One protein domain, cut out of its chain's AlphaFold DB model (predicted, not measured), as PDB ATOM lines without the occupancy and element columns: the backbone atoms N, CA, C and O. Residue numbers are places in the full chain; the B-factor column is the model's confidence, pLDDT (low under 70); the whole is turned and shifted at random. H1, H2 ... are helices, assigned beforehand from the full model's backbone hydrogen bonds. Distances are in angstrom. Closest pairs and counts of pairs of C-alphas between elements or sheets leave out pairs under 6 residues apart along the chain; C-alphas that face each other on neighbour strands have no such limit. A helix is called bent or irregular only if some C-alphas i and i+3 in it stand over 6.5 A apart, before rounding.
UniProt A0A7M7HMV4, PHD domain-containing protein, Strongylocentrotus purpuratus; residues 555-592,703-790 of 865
ATOM      1  N   SER A 555      14.301  13.198  30.946       88.75
ATOM      2  CA  SER A 555      15.540  12.871  30.233       88.75
ATOM      3  C   SER A 555      15.259  12.176  28.900       88.75
ATOM      4  O   SER A 555      15.916  12.491  27.909       88.75
ATOM      5  N   ASP A 556      14.283  11.266  28.848       87.69
ATOM      6  CA  ASP A 556      13.878  10.591  27.609       87.69
ATOM      7  C   ASP A 556      13.286  11.590  26.609       87.69
ATOM      8  O   ASP A 556      13.603  11.548  25.420       87.69
ATOM      9  N   GLU A 557      12.465  12.531  27.086       88.62
ATOM     10  CA  GLU A 557      11.913  13.607  26.258       88.62
ATOM     11  C   GLU A 557      13.003  14.537  25.722       88.62
ATOM     12  O   GLU A 557      12.996  14.873  24.534       88.62
ATOM     13  N   ALA A 558      13.959  14.929  26.569       90.06
ATOM     14  CA  ALA A 558      15.091  15.751  26.153       90.06
ATOM     15  C   ALA A 558      15.938  15.043  25.083       90.06
ATOM     16  O   ALA A 558      16.294  15.659  24.074       90.06
ATOM     17  N   LEU A 559      16.200  13.745  25.260       90.12
ATOM     18  CA  LEU A 559      16.930  12.931  24.292       90.12
ATOM     19  C   LEU A 559      16.153  12.803  22.975       90.12
ATOM     20  O   LEU A 559      16.707  13.079  21.912       90.12
ATOM     21  N   LEU A 560      14.856  12.489  23.028       90.12
ATOM     22  CA  LEU A 560      14.001  12.412  21.842       90.12
ATOM     23  C   LEU A 560      13.971  13.746  21.078       90.12
ATOM     24  O   LEU A 560      14.019  13.768  19.847       90.12
ATOM     25  N   ARG A 561      13.932  14.876  21.793       92.06
ATOM     26  CA  ARG A 561      13.989  16.215  21.193       92.06
ATOM     27  C   ARG A 561      15.333  16.480  20.510       92.06
ATOM     28  O   ARG A 561      15.355  17.063  19.420       92.06
ATOM     29  N   GLU A 562      16.447  16.038  21.096       91.69
ATOM     30  CA  GLU A 562      17.761  16.105  20.442       91.69
ATOM     31  C   GLU A 562      17.768  15.275  19.147       91.69
ATOM     32  O   GLU A 562      18.198  15.760  18.095       91.69
ATOM     33  N   GLU A 563      17.226  14.056  19.175       92.81
ATOM     34  CA  GLU A 563      17.128  13.199  17.989       92.81
ATOM     35  C   GLU A 563      16.285  13.843  16.877       92.81
ATOM     36  O   GLU A 563      16.694  13.844  15.709       92.81
ATOM     37  N   TYR A 564      15.150  14.459  17.231       93.75
ATOM     38  CA  TYR A 564      14.313  15.230  16.303       93.75
ATOM     39  C   TYR A 564      15.094  16.385  15.679       93.75
ATOM     40  O   TYR A 564      15.083  16.542  14.457       93.75
ATOM     41  N   THR A 565      15.819  17.152  16.496       94.94
ATOM     42  CA  THR A 565      16.660  18.276  16.052       94.94
ATOM     43  C   THR A 565      17.674  17.815  15.011       94.94
ATOM     44  O   THR A 565      17.815  18.430  13.949       94.94
ATOM     45  N   VAL A 566      18.333  16.683  15.259       95.12
ATOM     46  CA  VAL A 566      19.297  16.094  14.327       95.12
ATOM     47  C   VAL A 566      18.620  15.635  13.028       95.12
ATOM     48  O   VAL A 566      19.132  15.916  11.941       95.12
ATOM     49  N   ILE A 567      17.470  14.956  13.100       95.31
ATOM     50  CA  ILE A 567      16.737  14.475  11.915       95.31
ATOM     51  C   ILE A 567      16.237  15.647  11.061       95.31
ATOM     52  O   ILE A 567      16.475  15.662   9.852       95.31
ATOM     53  N   VAL A 568      15.597  16.645  11.675       96.62
ATOM     54  CA  VAL A 568      15.114  17.855  10.994       96.62
ATOM     55  C   VAL A 568      16.276  18.590  10.331       96.62
ATOM     56  O   VAL A 568      16.204  18.895   9.140       96.62
ATOM     57  N   SER A 569      17.390  18.782  11.046       96.50
ATOM     58  CA  SER A 569      18.595  19.412  10.493       96.50
ATOM     59  C   SER A 569      19.104  18.701   9.233       96.50
ATOM     60  O   SER A 569      19.444  19.351   8.240       96.50
ATOM     61  N   ARG A 570      19.126  17.360   9.225       96.62
ATOM     62  CA  ARG A 570      19.531  16.572   8.046       96.62
ATOM     63  C   ARG A 570      18.586  16.785   6.870       96.62
ATOM     64  O   ARG A 570      19.054  17.007   5.759       96.62
ATOM     65  N   ILE A 571      17.276  16.738   7.105       96.81
ATOM     66  CA  ILE A 571      16.273  16.924   6.047       96.81
ATOM     67  C   ILE A 571      16.428  18.311   5.416       96.81
ATOM     68  O   ILE A 571      16.516  18.425   4.193       96.81
ATOM     69  N   LEU A 572      16.516  19.363   6.234       96.62
ATOM     70  CA  LEU A 572      16.615  20.737   5.744       96.62
ATOM     71  C   LEU A 572      17.915  20.979   4.967       96.62
ATOM     72  O   LEU A 572      17.873  21.536   3.874       96.62
ATOM     73  N   THR A 573      19.062  20.509   5.461       96.31
ATOM     74  CA  THR A 573      20.345  20.668   4.748       96.31
ATOM     75  C   THR A 573      20.440  19.847   3.459       96.31
ATOM     76  O   THR A 573      21.157  20.243   2.539       96.31
ATOM     77  N   GLN A 574      19.713  18.730   3.356       95.56
ATOM     78  CA  GLN A 574      19.664  17.902   2.145       95.56
ATOM     79  C   GLN A 574      18.677  18.425   1.094       95.56
ATOM     80  O   GLN A 574      18.943  18.297  -0.101       95.56
ATOM     81  N   LEU A 575      17.537  18.979   1.522       95.75
ATOM     82  CA  LEU A 575      16.425  19.324   0.628       95.75
ATOM     83  C   LEU A 575      16.267  20.828   0.369       95.75
ATOM     84  O   LEU A 575      15.627  21.190  -0.618       95.75
ATOM     85  N   MET A 576      16.846  21.699   1.200       94.94
ATOM     86  CA  MET A 576      16.807  23.155   1.019       94.94
ATOM     87  C   MET A 576      18.208  23.698   0.693       94.94
ATOM     88  O   MET A 576      19.053  23.806   1.587       94.94
ATOM     89  N   PRO A 577      18.473  24.103  -0.567       93.88
ATOM     90  CA  PRO A 577      19.787  24.592  -0.988       93.88
ATOM     91  C   PRO A 577      20.344  25.745  -0.139       93.88
ATOM     92  O   PRO A 577      21.555  25.825   0.060       93.88
ATOM     93  N   CYS A 578      19.486  26.615   0.408       91.31
ATOM     94  CA  CYS A 578      19.910  27.732   1.260       91.31
ATOM     95  C   CYS A 578      20.577  27.290   2.577       91.31
ATOM     96  O   CYS A 578      21.387  28.035   3.132       91.31
ATOM     97  N   PHE A 579      20.284  26.076   3.057       93.94
ATOM     98  CA  PHE A 579      20.857  25.510   4.280       93.94
ATOM     99  C   PHE A 579      21.967  24.490   4.021       93.94
ATOM    100  O   PHE A 579      22.657  24.094   4.955       93.94
ATOM    101  N   GLN A 580      22.218  24.109   2.765       93.25
ATOM    102  CA  GLN A 580      23.225  23.099   2.421       93.25
ATOM    103  C   GLN A 580      24.631  23.450   2.940       93.25
ATOM    104  O   GLN A 580      25.388  22.563   3.327       93.25
ATOM    105  N   ARG A 581      24.969  24.744   3.014       91.25
ATOM    106  CA  ARG A 581      26.242  25.237   3.577       91.25
ATOM    107  C   ARG A 581      26.455  24.894   5.058       91.25
ATOM    108  O   ARG A 581      27.585  24.945   5.524       91.25
ATOM    109  N   PHE A 582      25.401  24.528   5.786       92.50
ATOM    110  CA  PHE A 582      25.476  24.128   7.191       92.50
ATOM    111  C   PHE A 582      25.578  22.611   7.379       92.50
ATOM    112  O   PHE A 582      25.721  22.160   8.509       92.50
ATOM    113  N   ALA A 583      25.561  21.816   6.300       92.00
ATOM    114  CA  ALA A 583      25.605  20.353   6.371       92.00
ATOM    115  C   ALA A 583      26.820  19.814   7.149       92.00
ATOM    116  O   ALA A 583      26.706  18.796   7.824       92.00
ATOM    117  N   GLU A 584      27.959  20.511   7.106       91.44
ATOM    118  CA  GLU A 584      29.174  20.147   7.854       91.44
ATOM    119  C   GLU A 584      29.001  20.252   9.381       91.44
ATOM    120  O   GLU A 584      29.709  19.581  10.123       91.44
ATOM    121  N   HIS A 585      28.033  21.047   9.852       89.25
ATOM    122  CA  HIS A 585      27.717  21.236  11.272       89.25
ATOM    123  C   HIS A 585      26.602  20.295  11.761       89.25
ATOM    124  O   HIS A 585      26.256  20.300  12.942       89.25
ATOM    125  N   VAL A 586      26.009  19.494  10.869       91.06
ATOM    126  CA  VAL A 586      24.905  18.588  11.203       91.06
ATOM    127  C   VAL A 586      25.446  17.198  11.524       91.06
ATOM    128  O   VAL A 586      26.128  16.571  10.715       91.06
ATOM    129  N   LYS A 587      25.075  16.662  12.695       89.38
ATOM    130  CA  LYS A 587      25.434  15.294  13.101       89.38
ATOM    131  C   LYS A 587      24.878  14.286  12.088       89.38
ATOM    132  O   LYS A 587      23.664  14.106  11.997       89.38
ATOM    133  N   ASN A 588      25.738  13.563  11.369       83.75
ATOM    134  CA  ASN A 588      25.320  12.539  10.393       83.75
ATOM    135  C   ASN A 588      24.784  11.254  11.035       83.75
ATOM    136  O   ASN A 588      23.936  10.577  10.454       83.75
ATOM    137  N   HIS A 589      25.259  10.926  12.233       82.94
ATOM    138  CA  HIS A 589      24.805   9.779  13.006       82.94
ATOM    139  C   HIS A 589      24.409  10.240  14.411       82.94
ATOM    140  O   HIS A 589      25.067  11.112  14.968       82.94
ATOM    141  N   ILE A 590      23.311   9.707  14.957       87.06
ATOM    142  CA  ILE A 590      22.927   9.991  16.348       87.06
ATOM    143  C   ILE A 590      23.856   9.152  17.236       87.06
ATOM    144  O   ILE A 590      23.893   7.930  17.055       87.06
ATOM    145  N   PRO A 591      24.685   9.762  18.097       81.00
ATOM    146  CA  PRO A 591      25.657   9.018  18.888       81.00
ATOM    147  C   PRO A 591      24.937   8.045  19.825       81.00
ATOM    148  O   PRO A 591      23.925   8.379  20.427       81.00
ATOM    149  N   HIS A 592      25.464   6.830  19.938       82.25
ATOM    150  CA  HIS A 592      25.021   5.855  20.929       82.25
ATOM    151  C   HIS A 592      26.221   5.010  21.381       82.25
ATOM    152  O   HIS A 592      27.181   4.877  20.610       82.25
ATOM    153  N   VAL A 703      -5.353  18.320  -0.008       89.62
ATOM    154  CA  VAL A 703      -3.928  18.566  -0.253       89.62
ATOM    155  C   VAL A 703      -3.139  18.407   1.042       89.62
ATOM    156  O   VAL A 703      -3.432  19.047   2.047       89.62
ATOM    157  N   GLY A 704      -2.097  17.582   0.983       86.50
ATOM    158  CA  GLY A 704      -1.200  17.346   2.108       86.50
ATOM    159  C   GLY A 704      -1.574  16.150   2.975       86.50
ATOM    160  O   GLY A 704      -0.831  15.869   3.900       86.50
ATOM    161  N   THR A 705      -2.642  15.402   2.698       93.50
ATOM    162  CA  THR A 705      -2.890  14.121   3.386       93.50
ATOM    163  C   THR A 705      -2.072  12.981   2.772       93.50
ATOM    164  O   THR A 705      -1.671  13.039   1.605       93.50
ATOM    165  N   LEU A 706      -1.858  11.895   3.527       92.94
ATOM    166  CA  LEU A 706      -1.174  10.703   3.006       92.94
ATOM    167  C   LEU A 706      -1.884  10.111   1.774       92.94
ATOM    168  O   LEU A 706      -1.220   9.628   0.855       92.94
ATOM    169  N   SER A 707      -3.221  10.173   1.727       93.00
ATOM    170  CA  SER A 707      -4.016   9.705   0.581       93.00
ATOM    171  C   SER A 707      -3.760  10.559  -0.662       93.00
ATOM    172  O   SER A 707      -3.447  10.019  -1.726       93.00
ATOM    173  N   PHE A 708      -3.768  11.889  -0.513       93.81
ATOM    174  CA  PHE A 708      -3.438  12.818  -1.593       93.81
ATOM    175  C   PHE A 708      -2.013  12.612  -2.122       93.81
ATOM    176  O   PHE A 708      -1.808  12.516  -3.333       93.81
ATOM    177  N   ILE A 709      -1.014  12.507  -1.235       93.00
ATOM    178  CA  ILE A 709       0.393  12.310  -1.626       93.00
ATOM    179  C   ILE A 709       0.546  10.984  -2.386       93.00
ATOM    180  O   ILE A 709       1.177  10.938  -3.446       93.00
ATOM    181  N   LYS A 710      -0.080   9.907  -1.898       92.50
ATOM    182  CA  LYS A 710      -0.057   8.595  -2.554       92.50
ATOM    183  C   LYS A 710      -0.612   8.647  -3.979       92.50
ATOM    184  O   LYS A 710       0.002   8.072  -4.882       92.50
ATOM    185  N   GLU A 711      -1.753   9.306  -4.183       91.00
ATOM    186  CA  GLU A 711      -2.391   9.442  -5.499       91.00
ATOM    187  C   GLU A 711      -1.590  10.347  -6.436       91.00
ATOM    188  O   GLU A 711      -1.305   9.955  -7.569       91.00
ATOM    189  N   LYS A 712      -1.144  11.511  -5.946       91.12
ATOM    190  CA  LYS A 712      -0.363  12.482  -6.723       91.12
ATOM    191  C   LYS A 712       0.929  11.887  -7.284       91.12
ATOM    192  O   LYS A 712       1.285  12.173  -8.424       91.12
ATOM    193  N   TYR A 713       1.617  11.052  -6.505       88.62
ATOM    194  CA  TYR A 713       2.860  10.392  -6.918       88.62
ATOM    195  C   TYR A 713       2.656   8.969  -7.466       88.62
ATOM    196  O   TYR A 713       3.628   8.231  -7.630       88.62
ATOM    197  N   GLY A 714       1.413   8.558  -7.750       85.69
ATOM    198  CA  GLY A 714       1.113   7.294  -8.428       85.69
ATOM    199  C   GLY A 714       1.582   6.035  -7.686       85.69
ATOM    200  O   GLY A 714       1.951   5.042  -8.315       85.69
ATOM    201  N   ARG A 715       1.610   6.050  -6.347       86.25
ATOM    202  CA  ARG A 715       2.116   4.924  -5.544       86.25
ATOM    203  C   ARG A 715       1.079   3.793  -5.470       86.25
ATOM    204  O   ARG A 715      -0.003   3.936  -4.895       86.25
ATOM    205  N   SER A 716       1.429   2.628  -6.020       80.25
ATOM    206  CA  SER A 716       0.539   1.465  -6.120       80.25
ATOM    207  C   SER A 716       0.750   0.460  -4.977       80.25
ATOM    208  O   SER A 716       1.543  -0.476  -5.089       80.25
ATOM    209  N   PHE A 717       0.021   0.621  -3.875       89.25
ATOM    210  CA  PHE A 717      -0.170  -0.436  -2.876       89.25
ATOM    211  C   PHE A 717      -1.493  -0.248  -2.128       89.25
ATOM    212  O   PHE A 717      -2.131   0.802  -2.224       89.25
ATOM    213  N   LYS A 718      -1.899  -1.301  -1.416       85.81
ATOM    214  CA  LYS A 718      -3.109  -1.369  -0.597       85.81
ATOM    215  C   LYS A 718      -2.785  -0.960   0.850       85.81
ATOM    216  O   LYS A 718      -2.047  -1.707   1.494       85.81
ATOM    217  N   PRO A 719      -3.268   0.195   1.344       84.75
ATOM    218  CA  PRO A 719      -2.984   0.675   2.703       84.75
ATOM    219  C   PRO A 719      -3.487  -0.274   3.799       84.75
ATOM    220  O   PRO A 719      -2.791  -0.508   4.775       84.75
ATOM    221  N   ASP A 720      -4.631  -0.925   3.569       82.75
ATOM    222  CA  ASP A 720      -5.222  -1.975   4.415       82.75
ATOM    223  C   ASP A 720      -4.353  -3.237   4.532       82.75
ATOM    224  O   ASP A 720      -4.592  -4.100   5.369       82.75
ATOM    225  N   LYS A 721      -3.344  -3.370   3.666       87.12
ATOM    226  CA  LYS A 721      -2.407  -4.496   3.622       87.12
ATOM    227  C   LYS A 721      -0.965  -4.008   3.527       87.12
ATOM    228  O   LYS A 721      -0.141  -4.618   2.836       87.12
ATOM    229  N   VAL A 722      -0.660  -2.897   4.200       88.69
ATOM    230  CA  VAL A 722       0.641  -2.222   4.103       88.69
ATOM    231  C   VAL A 722       1.804  -3.118   4.532       88.69
ATOM    232  O   VAL A 722       2.870  -3.031   3.935       88.69
ATOM    233  N   ILE A 723       1.595  -4.078   5.440       87.19
ATOM    234  CA  ILE A 723       2.624  -5.054   5.832       87.19
ATOM    235  C   ILE A 723       3.158  -5.872   4.639       87.19
ATOM    236  O   ILE A 723       4.353  -6.152   4.543       87.19
ATOM    237  N   HIS A 724       2.304  -6.191   3.659       87.50
ATOM    238  CA  HIS A 724       2.717  -6.880   2.431       87.50
ATOM    239  C   HIS A 724       3.413  -5.949   1.432       87.50
ATOM    240  O   HIS A 724       3.983  -6.421   0.447       87.50
ATOM    241  N   ALA A 725       3.369  -4.638   1.662       89.81
ATOM    242  CA  ALA A 725       4.020  -3.594   0.886       89.81
ATOM    243  C   ALA A 725       4.911  -2.699   1.768       89.81
ATOM    244  O   ALA A 725       5.016  -1.507   1.497       89.81
ATOM    245  N   PHE A 726       5.557  -3.296   2.779       90.06
ATOM    246  CA  PHE A 726       6.304  -2.608   3.836       90.06
ATOM    247  C   PHE A 726       7.219  -1.489   3.320       90.06
ATOM    248  O   PHE A 726       7.093  -0.351   3.762       90.06
ATOM    249  N   ASP A 727       8.073  -1.785   2.334       90.69
ATOM    250  CA  ASP A 727       9.009  -0.803   1.765       90.69
ATOM    251  C   ASP A 727       8.265   0.385   1.143       90.69
ATOM    252  O   ASP A 727       8.564   1.536   1.429       90.69
ATOM    253  N   SER A 728       7.226   0.112   0.347       91.44
ATOM    254  CA  SER A 728       6.431   1.153  -0.313       91.44
ATOM    255  C   SER A 728       5.647   2.011   0.681       91.44
ATOM    256  O   SER A 728       5.493   3.210   0.459       91.44
ATOM    257  N   GLY A 729       5.151   1.403   1.763       92.19
ATOM    258  CA  GLY A 729       4.480   2.120   2.844       92.19
ATOM    259  C   GLY A 729       5.445   2.996   3.645       92.19
ATOM    260  O   GLY A 729       5.132   4.149   3.931       92.19
ATOM    261  N   THR A 730       6.632   2.471   3.948       93.06
ATOM    262  CA  THR A 730       7.688   3.193   4.675       93.06
ATOM    263  C   THR A 730       8.223   4.365   3.852       93.06
ATOM    264  O   THR A 730       8.311   5.474   4.364       93.06
ATOM    265  N   GLU A 731       8.499   4.157   2.560       93.69
ATOM    266  CA  GLU A 731       8.936   5.219   1.642       93.69
ATOM    267  C   GLU A 731       7.919   6.362   1.541       93.69
ATOM    268  O   GLU A 731       8.305   7.525   1.467       93.69
ATOM    269  N   LEU A 732       6.616   6.051   1.520       93.69
ATOM    270  CA  LEU A 732       5.582   7.085   1.476       93.69
ATOM    271  C   LEU A 732       5.534   7.889   2.781       93.69
ATOM    272  O   LEU A 732       5.379   9.107   2.717       93.69
ATOM    273  N   LEU A 733       5.678   7.236   3.941       93.69
ATOM    274  CA  LEU A 733       5.759   7.943   5.221       93.69
ATOM    275  C   LEU A 733       6.994   8.839   5.268       93.69
ATOM    276  O   LEU A 733       6.852  10.017   5.559       93.69
ATOM    277  N   GLN A 734       8.164   8.319   4.889       94.38
ATOM    278  CA  GLN A 734       9.396   9.102   4.832       94.38
ATOM    279  C   GLN A 734       9.250  10.328   3.918       94.38
ATOM    280  O   GLN A 734       9.512  11.444   4.356       94.38
ATOM    281  N   LEU A 735       8.757  10.138   2.689       94.44
ATOM    282  CA  LEU A 735       8.502  11.233   1.747       94.44
ATOM    283  C   LEU A 735       7.554  12.284   2.338       94.44
ATOM    284  O   LEU A 735       7.742  13.480   2.130       94.44
ATOM    285  N   SER A 736       6.513  11.836   3.038       93.94
ATOM    286  CA  SER A 736       5.528  12.736   3.636       93.94
ATOM    287  C   SER A 736       6.149  13.521   4.791       93.94
ATOM    288  O   SER A 736       6.023  14.739   4.814       93.94
ATOM    289  N   THR A 737       6.895  12.860   5.683       94.25
ATOM    290  CA  THR A 737       7.638  13.501   6.777       94.25
ATOM    291  C   THR A 737       8.619  14.547   6.256       94.25
ATOM    292  O   THR A 737       8.589  15.686   6.714       94.25
ATOM    293  N   GLU A 738       9.437  14.203   5.259       95.94
ATOM    294  CA  GLU A 738      10.372  15.136   4.620       95.94
ATOM    295  C   GLU A 738       9.638  16.345   4.019       95.94
ATOM    296  O   GLU A 738      10.032  17.491   4.239       95.94
ATOM    297  N   ALA A 739       8.526  16.107   3.314       93.56
ATOM    298  CA  ALA A 739       7.718  17.171   2.730       93.56
ATOM    299  C   ALA A 739       7.088  18.089   3.792       93.56
ATOM    300  O   ALA A 739       7.056  19.301   3.589       93.56
ATOM    301  N   TYR A 740       6.604  17.545   4.914       94.19
ATOM    302  CA  TYR A 740       6.033  18.343   6.003       94.19
ATOM    303  C   TYR A 740       7.093  19.174   6.726       94.19
ATOM    304  O   TYR A 740       6.848  20.346   6.995       94.19
ATOM    305  N   VAL A 741       8.277  18.604   6.975       96.31
ATOM    306  CA  VAL A 741       9.423  19.318   7.562       96.31
ATOM    307  C   VAL A 741       9.828  20.501   6.682       96.31
ATOM    308  O   VAL A 741       9.922  21.628   7.164       96.31
ATOM    309  N   VAL A 742       9.990  20.273   5.375       95.44
ATOM    310  CA  VAL A 742      10.329  21.341   4.422       95.44
ATOM    311  C   VAL A 742       9.208  22.378   4.332       95.44
ATOM    312  O   VAL A 742       9.485  23.572   4.325       95.44
ATOM    313  N   ALA A 743       7.942  21.956   4.300       93.44
ATOM    314  CA  ALA A 743       6.815  22.885   4.255       93.44
ATOM    315  C   ALA A 743       6.738  23.773   5.510       93.44
ATOM    316  O   ALA A 743       6.479  24.970   5.384       93.44
ATOM    317  N   ALA A 744       6.989  23.211   6.697       93.81
ATOM    318  CA  ALA A 744       7.039  23.958   7.951       93.81
ATOM    319  C   ALA A 744       8.189  24.979   7.955       93.81
ATOM    320  O   ALA A 744       7.968  26.143   8.290       93.81
ATOM    321  N   ALA A 745       9.380  24.580   7.497       94.88
ATOM    322  CA  ALA A 745      10.515  25.489   7.355       94.88
ATOM    323  C   ALA A 745      10.228  26.613   6.344       94.88
ATOM    324  O   ALA A 745      10.427  27.781   6.663       94.88
ATOM    325  N   CYS A 746       9.696  26.287   5.161       93.12
ATOM    326  CA  CYS A 746       9.315  27.266   4.138       93.12
ATOM    327  C   CYS A 746       8.304  28.295   4.660       93.12
ATOM    328  O   CYS A 746       8.448  29.488   4.397       93.12
ATOM    329  N   LEU A 747       7.305  27.841   5.426       90.12
ATOM    330  CA  LEU A 747       6.319  28.720   6.052       90.12
ATOM    331  C   LEU A 747       6.972  29.692   7.038       90.12
ATOM    332  O   LEU A 747       6.588  30.857   7.083       90.12
ATOM    333  N   HIS A 748       7.945  29.220   7.817       88.06
ATOM    334  CA  HIS A 748       8.633  30.041   8.804       88.06
ATOM    335  C   HIS A 748       9.555  31.087   8.171       88.06
ATOM    336  O   HIS A 748       9.540  32.240   8.588       88.06
ATOM    337  N   VAL A 749      10.303  30.706   7.133       90.50
ATOM    338  CA  VAL A 749      11.227  31.609   6.422       90.50
ATOM    339  C   VAL A 749      10.548  32.418   5.304       90.50
ATOM    340  O   VAL A 749      11.220  33.082   4.516       90.50
ATOM    341  N   GLU A 750       9.216  32.346   5.226       90.75
ATOM    342  CA  GLU A 750       8.351  33.074   4.290       90.75
ATOM    343  C   GLU A 750       8.696  32.871   2.799       90.75
ATOM    344  O   GLU A 750       8.609  33.794   1.981       90.75
ATOM    345  N   ILE A 751       9.052  31.640   2.420       91.00
ATOM    346  CA  ILE A 751       9.264  31.238   1.021       91.00
ATOM    347  C   ILE A 751       8.204  30.227   0.569       91.00
ATOM    348  O   ILE A 751       7.708  29.403   1.329       91.00
ATOM    349  N   ASP A 752       7.852  30.279  -0.710       89.19
ATOM    350  CA  ASP A 752       6.863  29.414  -1.366       89.19
ATOM    351  C   ASP A 752       7.493  28.222  -2.111       89.19
ATOM    352  O   ASP A 752       6.783  27.310  -2.537       89.19
ATOM    353  N   ASP A 753       8.817  28.226  -2.273       89.56
ATOM    354  CA  ASP A 753       9.600  27.191  -2.949       89.56
ATOM    355  C   ASP A 753      10.892  26.939  -2.150       89.56
ATOM    356  O   ASP A 753      11.648  27.891  -1.935       89.56
ATOM    357  N   PRO A 754      11.179  25.690  -1.733       91.81
ATOM    358  CA  PRO A 754      12.377  25.354  -0.957       91.81
ATOM    359  C   PRO A 754      13.696  25.645  -1.682       91.81
ATOM    360  O   PRO A 754      14.750  25.674  -1.052       91.81
ATOM    361  N   SER A 755      13.655  25.872  -2.997       93.19
ATOM    362  CA  SER A 755      14.814  26.245  -3.813       93.19
ATOM    363  C   SER A 755      15.151  27.739  -3.733       93.19
ATOM    364  O   SER A 755      16.198  28.154  -4.234       93.19
ATOM    365  N   LYS A 756      14.264  28.570  -3.167       90.19
ATOM    366  CA  LYS A 756      14.464  30.021  -3.049       90.19
ATOM    367  C   LYS A 756      15.275  30.368  -1.802       90.19
ATOM    368  O   LYS A 756      15.225  29.677  -0.791       90.19
ATOM    369  N   MET A 757      16.004  31.479  -1.877       86.25
ATOM    370  CA  MET A 757      16.716  32.040  -0.729       86.25
ATOM    371  C   MET A 757      15.740  32.855   0.139       86.25
ATOM    372  O   MET A 757      15.031  33.700  -0.421       86.25
ATOM    373  N   PRO A 758      15.711  32.661   1.469       88.38
ATOM    374  CA  PRO A 758      15.023  33.576   2.373       88.38
ATOM    375  C   PRO A 758      15.609  34.989   2.273       88.38
ATOM    376  O   PRO A 758      16.807  35.151   2.035       88.38
ATOM    377  N   LYS A 759      14.773  36.017   2.454       79.62
ATOM    378  CA  LYS A 759      15.213  37.423   2.372       79.62
ATOM    379  C   LYS A 759      16.123  37.825   3.531       79.62
ATOM    380  O   LYS A 759      17.027  38.625   3.325       79.62
ATOM    381  N   ASP A 760      15.890  37.234   4.699       82.00
ATOM    382  CA  ASP A 760      16.531  37.612   5.959       82.00
ATOM    383  C   ASP A 760      17.614  36.616   6.394       82.00
ATOM    384  O   ASP A 760      17.992  36.599   7.557       82.00
ATOM    385  N   LEU A 761      18.102  35.763   5.484       84.56
ATOM    386  CA  LEU A 761      19.127  34.770   5.804       84.56
ATOM    387  C   LEU A 761      20.485  35.463   6.034       84.56
ATOM    388  O   LEU A 761      21.072  35.950   5.060       84.56
ATOM    389  N   PRO A 762      21.033  35.469   7.264       86.44
ATOM    390  CA  PRO A 762      22.297  36.139   7.540       86.44
ATOM    391  C   PRO A 762      23.496  35.411   6.906       86.44
ATOM    392  O   PRO A 762      23.444  34.221   6.553       86.44
ATOM    393  N   GLU A 763      24.601  36.138   6.752       81.12
ATOM    394  CA  GLU A 763      25.900  35.577   6.368       81.12
ATOM    395  C   GLU A 763      26.747  35.247   7.610       81.12
ATOM    396  O   GLU A 763      26.528  35.788   8.690       81.12
ATOM    397  N   GLY A 764      27.731  34.356   7.458       79.38
ATOM    398  CA  GLY A 764      28.631  33.971   8.552       79.38
ATOM    399  C   GLY A 764      27.936  33.206   9.684       79.38
ATOM    400  O   GLY A 764      26.976  32.469   9.445       79.38
ATOM    401  N   ASP A 765      28.439  33.379  10.909       81.75
ATOM    402  CA  ASP A 765      28.001  32.640  12.105       81.75
ATOM    403  C   ASP A 765      26.541  32.939  12.491       81.75
ATOM    404  O   ASP A 765      25.829  32.056  12.969       81.75
ATOM    405  N   GLU A 766      26.043  34.146  12.196       87.06
ATOM    406  CA  GLU A 766      24.630  34.512  12.384       87.06
ATOM    407  C   GLU A 766      23.694  33.655  11.514       87.06
ATOM    408  O   GLU A 766      22.556  33.379  11.889       87.06
ATOM    409  N   GLY A 767      24.184  33.172  10.366       89.00
ATOM    410  CA  GLY A 767      23.435  32.266   9.501       89.00
ATOM    411  C   GLY A 767      23.242  30.875  10.111       89.00
ATOM    412  O   GLY A 767      22.226  30.234   9.842       89.00
ATOM    413  N   LEU A 768      24.190  30.412  10.935       90.44
ATOM    414  CA  LEU A 768      24.081  29.129  11.631       90.44
ATOM    415  C   LEU A 768      23.054  29.203  12.768       90.44
ATOM    416  O   LEU A 768      22.259  28.277  12.909       90.44
ATOM    417  N   LEU A 769      23.025  30.312  13.516       91.56
ATOM    418  CA  LEU A 769      21.996  30.571  14.532       91.56
ATOM    419  C   LEU A 769      20.604  30.632  13.896       91.56
ATOM    420  O   LEU A 769      19.705  29.922  14.326       91.56
ATOM    421  N   TYR A 770      20.463  31.364  12.787       92.62
ATOM    422  CA  TYR A 770      19.213  31.395  12.024       92.62
ATOM    423  C   TYR A 770      18.764  29.993  11.581       92.62
ATOM    424  O   TYR A 770      17.587  29.653  11.653       92.62
ATOM    425  N   PHE A 771      19.693  29.151  11.121       94.25
ATOM    426  CA  PHE A 771      19.382  27.764  10.771       94.25
ATOM    427  C   PHE A 771      18.920  26.944  11.986       94.25
ATOM    428  O   PHE A 771      17.958  26.186  11.868       94.25
ATOM    429  N   GLN A 772      19.568  27.107  13.141       93.69
ATOM    430  CA  GLN A 772      19.176  26.443  14.386       93.69
ATOM    431  C   GLN A 772      17.782  26.884  14.853       93.69
ATOM    432  O   GLN A 772      16.980  26.019  15.195       93.69
ATOM    433  N   ASP A 773      17.455  28.174  14.754       93.25
ATOM    434  CA  ASP A 773      16.123  28.708  15.078       93.25
ATOM    435  C   ASP A 773      15.034  28.079  14.191       93.25
ATOM    436  O   ASP A 773      13.972  27.670  14.669       93.25
ATOM    437  N   VAL A 774      15.308  27.937  12.888       94.50
ATOM    438  CA  VAL A 774      14.390  27.280  11.942       94.50
ATOM    439  C   VAL A 774      14.194  25.809  12.310       94.50
ATOM    440  O   VAL A 774      13.064  25.318  12.287       94.50
ATOM    441  N   VAL A 775      15.274  25.099  12.644       96.50
ATOM    442  CA  VAL A 775      15.208  23.699  13.085       96.50
ATOM    443  C   VAL A 775      14.371  23.582  14.356       96.50
ATOM    444  O   VAL A 775      13.455  22.763  14.388       96.50
ATOM    445  N   GLU A 776      14.645  24.399  15.373       94.88
ATOM    446  CA  GLU A 776      13.935  24.366  16.652       94.88
ATOM    447  C   GLU A 776      12.437  24.616  16.471       94.88
ATOM    448  O   GLU A 776      11.617  23.879  17.016       94.88
ATOM    449  N   LEU A 777      12.058  25.578  15.629       93.44
ATOM    450  CA  LEU A 777      10.652  25.833  15.341       93.44
ATOM    451  C   LEU A 777       9.966  24.644  14.657       93.44
ATOM    452  O   LEU A 777       8.826  24.314  14.988       93.44
ATOM    453  N   VAL A 778      10.633  23.987  13.706       95.19
ATOM    454  CA  VAL A 778      10.069  22.791  13.064       95.19
ATOM    455  C   VAL A 778       9.941  21.645  14.071       95.19
ATOM    456  O   VAL A 778       8.932  20.936  14.051       95.19
ATOM    457  N   VAL A 779      10.913  21.485  14.973       94.94
ATOM    458  CA  VAL A 779      10.841  20.513  16.072       94.94
ATOM    459  C   VAL A 779       9.658  20.824  16.988       94.94
ATOM    460  O   VAL A 779       8.872  19.923  17.245       94.94
ATOM    461  N   GLU A 780       9.442  22.075  17.397       91.12
ATOM    462  CA  GLU A 780       8.296  22.479  18.235       91.12
ATOM    463  C   GLU A 780       6.930  22.226  17.580       91.12
ATOM    464  O   GLU A 780       5.938  21.968  18.261       91.12
ATOM    465  N   ILE A 781       6.852  22.285  16.247       88.94
ATOM    466  CA  ILE A 781       5.627  21.931  15.515       88.94
ATOM    467  C   ILE A 781       5.397  20.415  15.533       88.94
ATOM    468  O   ILE A 781       4.250  19.973  15.620       88.94
ATOM    469  N   ALA A 782       6.468  19.633  15.393       86.62
ATOM    470  CA  ALA A 782       6.403  18.181  15.261       86.62
ATOM    471  C   ALA A 782       6.344  17.441  16.606       86.62
ATOM    472  O   ALA A 782       5.823  16.329  16.657       86.62
ATOM    473  N   PHE A 783       6.895  18.024  17.670       87.38
ATOM    474  CA  PHE A 783       7.041  17.383  18.969       87.38
ATOM    475  C   PHE A 783       5.733  17.457  19.766       87.38
ATOM    476  O   PHE A 783       5.181  18.532  20.019       87.38
ATOM    477  N   GLU A 784       5.228  16.295  20.173       79.19
ATOM    478  CA  GLU A 784       4.048  16.175  21.022       79.19
ATOM    479  C   GLU A 784       4.497  15.831  22.443       79.19
ATOM    480  O   GLU A 784       5.120  14.798  22.672       79.19
ATOM    481  N   TYR A 785       4.210  16.724  23.391       75.88
ATOM    482  CA  TYR A 785       4.486  16.488  24.805       75.88
ATOM    483  C   TYR A 785       3.426  15.551  25.372       75.88
ATOM    484  O   TYR A 785       2.230  15.761  25.148       75.88
ATOM    485  N   LEU A 786       3.866  14.544  26.118       68.38
ATOM    486  CA  LEU A 786       2.970  13.664  26.854       68.38
ATOM    487  C   LEU A 786       2.412  14.415  28.064       68.38
ATOM    488  O   LEU A 786       3.166  14.941  28.882       68.38
ATOM    489  N   ASP A 787       1.087  14.442  28.203       67.88
ATOM    490  CA  ASP A 787       0.442  14.950  29.416       67.88
ATOM    491  C   ASP A 787       0.536  13.883  30.524       67.88
ATOM    492  O   ASP A 787      -0.372  13.078  30.741       67.88
ATOM    493  N   LYS A 788       1.705  13.819  31.180       65.38
ATOM    494  CA  LYS A 788       2.036  12.843  32.238       65.38
ATOM    495  C   LYS A 788       0.958  12.730  33.332       65.38
ATOM    496  O   LYS A 788       0.621  11.598  33.687       65.38
ATOM    497  N   PRO A 789       0.385  13.830  33.866       58.53
ATOM    498  CA  PRO A 789      -0.673  13.718  34.864       58.53
ATOM    499  C   PRO A 789      -1.975  13.123  34.309       58.53
ATOM    500  O   PRO A 789      -2.625  12.391  35.039       58.53
ATOM    501  N   GLU A 790      -2.350  13.337  33.045       54.78
ATOM    502  CA  GLU A 790      -3.588  12.762  32.482       54.78
ATOM    503  C   GLU A 790      -3.495  11.226  32.321       54.78
ATOM    504  O   GLU A 790      -4.461  10.505  32.578       54.78
TER     505      GLU A 790
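AT A GLANCE: This is residues 555 to 592 and 703 to 790 of the 865 residues of the protein "PHD domain-containing protein" of Strongylocentrotus purpuratus (UniProt A0A7M7HMV4). Three helices, H1, H4 and H5, meet crosswise in a cluster with the short H2 beside it, and from there H4 reaches away as a long arm that has a kink and carries the short H3 across it. The cluster is formed by part of each long helix: residues 561 to 575 of H1, 738 to 748 of H4 and 774 to 781 of H5. The printed part has 126 residues, with five named helices in the order H1, H2, H3, H4, H5 and no named strand, and its class is all helix. It is only just compact, close to loose, with a radius of gyration of the C-alphas of 16.6 A, and spans 49 by 40 by 29 A.

HOW THE PARTS SIT: H1, residues 555 to 575, touches H2, residues 577 to 585, with its residues 570 to 574 alone; the closest C-alphas, of Thr 573 and Gln 580, are 4.4 A apart. These two run opposite ways at a steep tilt of 50 degrees. H5, residues 765 to 782, touches H1 with residues 775 to 779 alone, at a steep tilt of 63 degrees, opposite ways; the closest C-alphas, of Ser 569 and Val 775, are 6.0 A apart. H2 and H5 only just touch, with 3 pairs of C-alphas within 8 A, the closest being Phe 582 and Leu 768 at 6.8 A. H4, residues 719 to 748, touches H1 with residues 738 to 745 alone, about perpendicular at 80 degrees; the closest C-alphas are those of Ile 571 and Glu 738, 6.3 A. H4 touches H5 with residues 741 to 748 alone, at a steep tilt of 47 degrees, opposite ways; the closest C-alphas are those of Ala 744 and Val 778, 6.1 A. H3, residues 706 to 712, touches H4, about perpendicular at 90 degrees; the closest C-alphas, of Leu 706 and Ser 736, are 7.0 A apart. H3 is apart from H1, H2 and H5. Every O i to N i+4 pair is within hydrogen-bond range in H1, H3 and H5; H4 has 21 of 26, and H2 has 0 of 5, with 4 of 6 O i to N i+3 pairs within range.

IN THESE COORDINATES: H1 begins at C-alpha 555 (15.540, 12.871, 30.233) and is 30.3 A long; H2 is 15.0 A and H3 9.9 A. H4 is 32.2 A from first to last C-alpha, with a kink of 114 degrees near residue 726. H2 and H4 are irregular: C-alphas 581 and 584 are 7.3 A apart, and 724 and 727 are 8.8 A apart. H5, 26.2 A, ends at C-alpha 782 (6.403, 18.181, 15.261).

THE WHOLE: The C-alphas of Lys 721 and Gly 764, the two farthest apart, are 49.7 A apart. Residues 593 to 702 are not printed, and C-alphas 592 and 703 are 38.1 A apart across this cut. The link of H4 to H5, residues 749 to 764, is long. The mean pLDDT of the printed part is 89.4, and residues 786 to 790 are under 70.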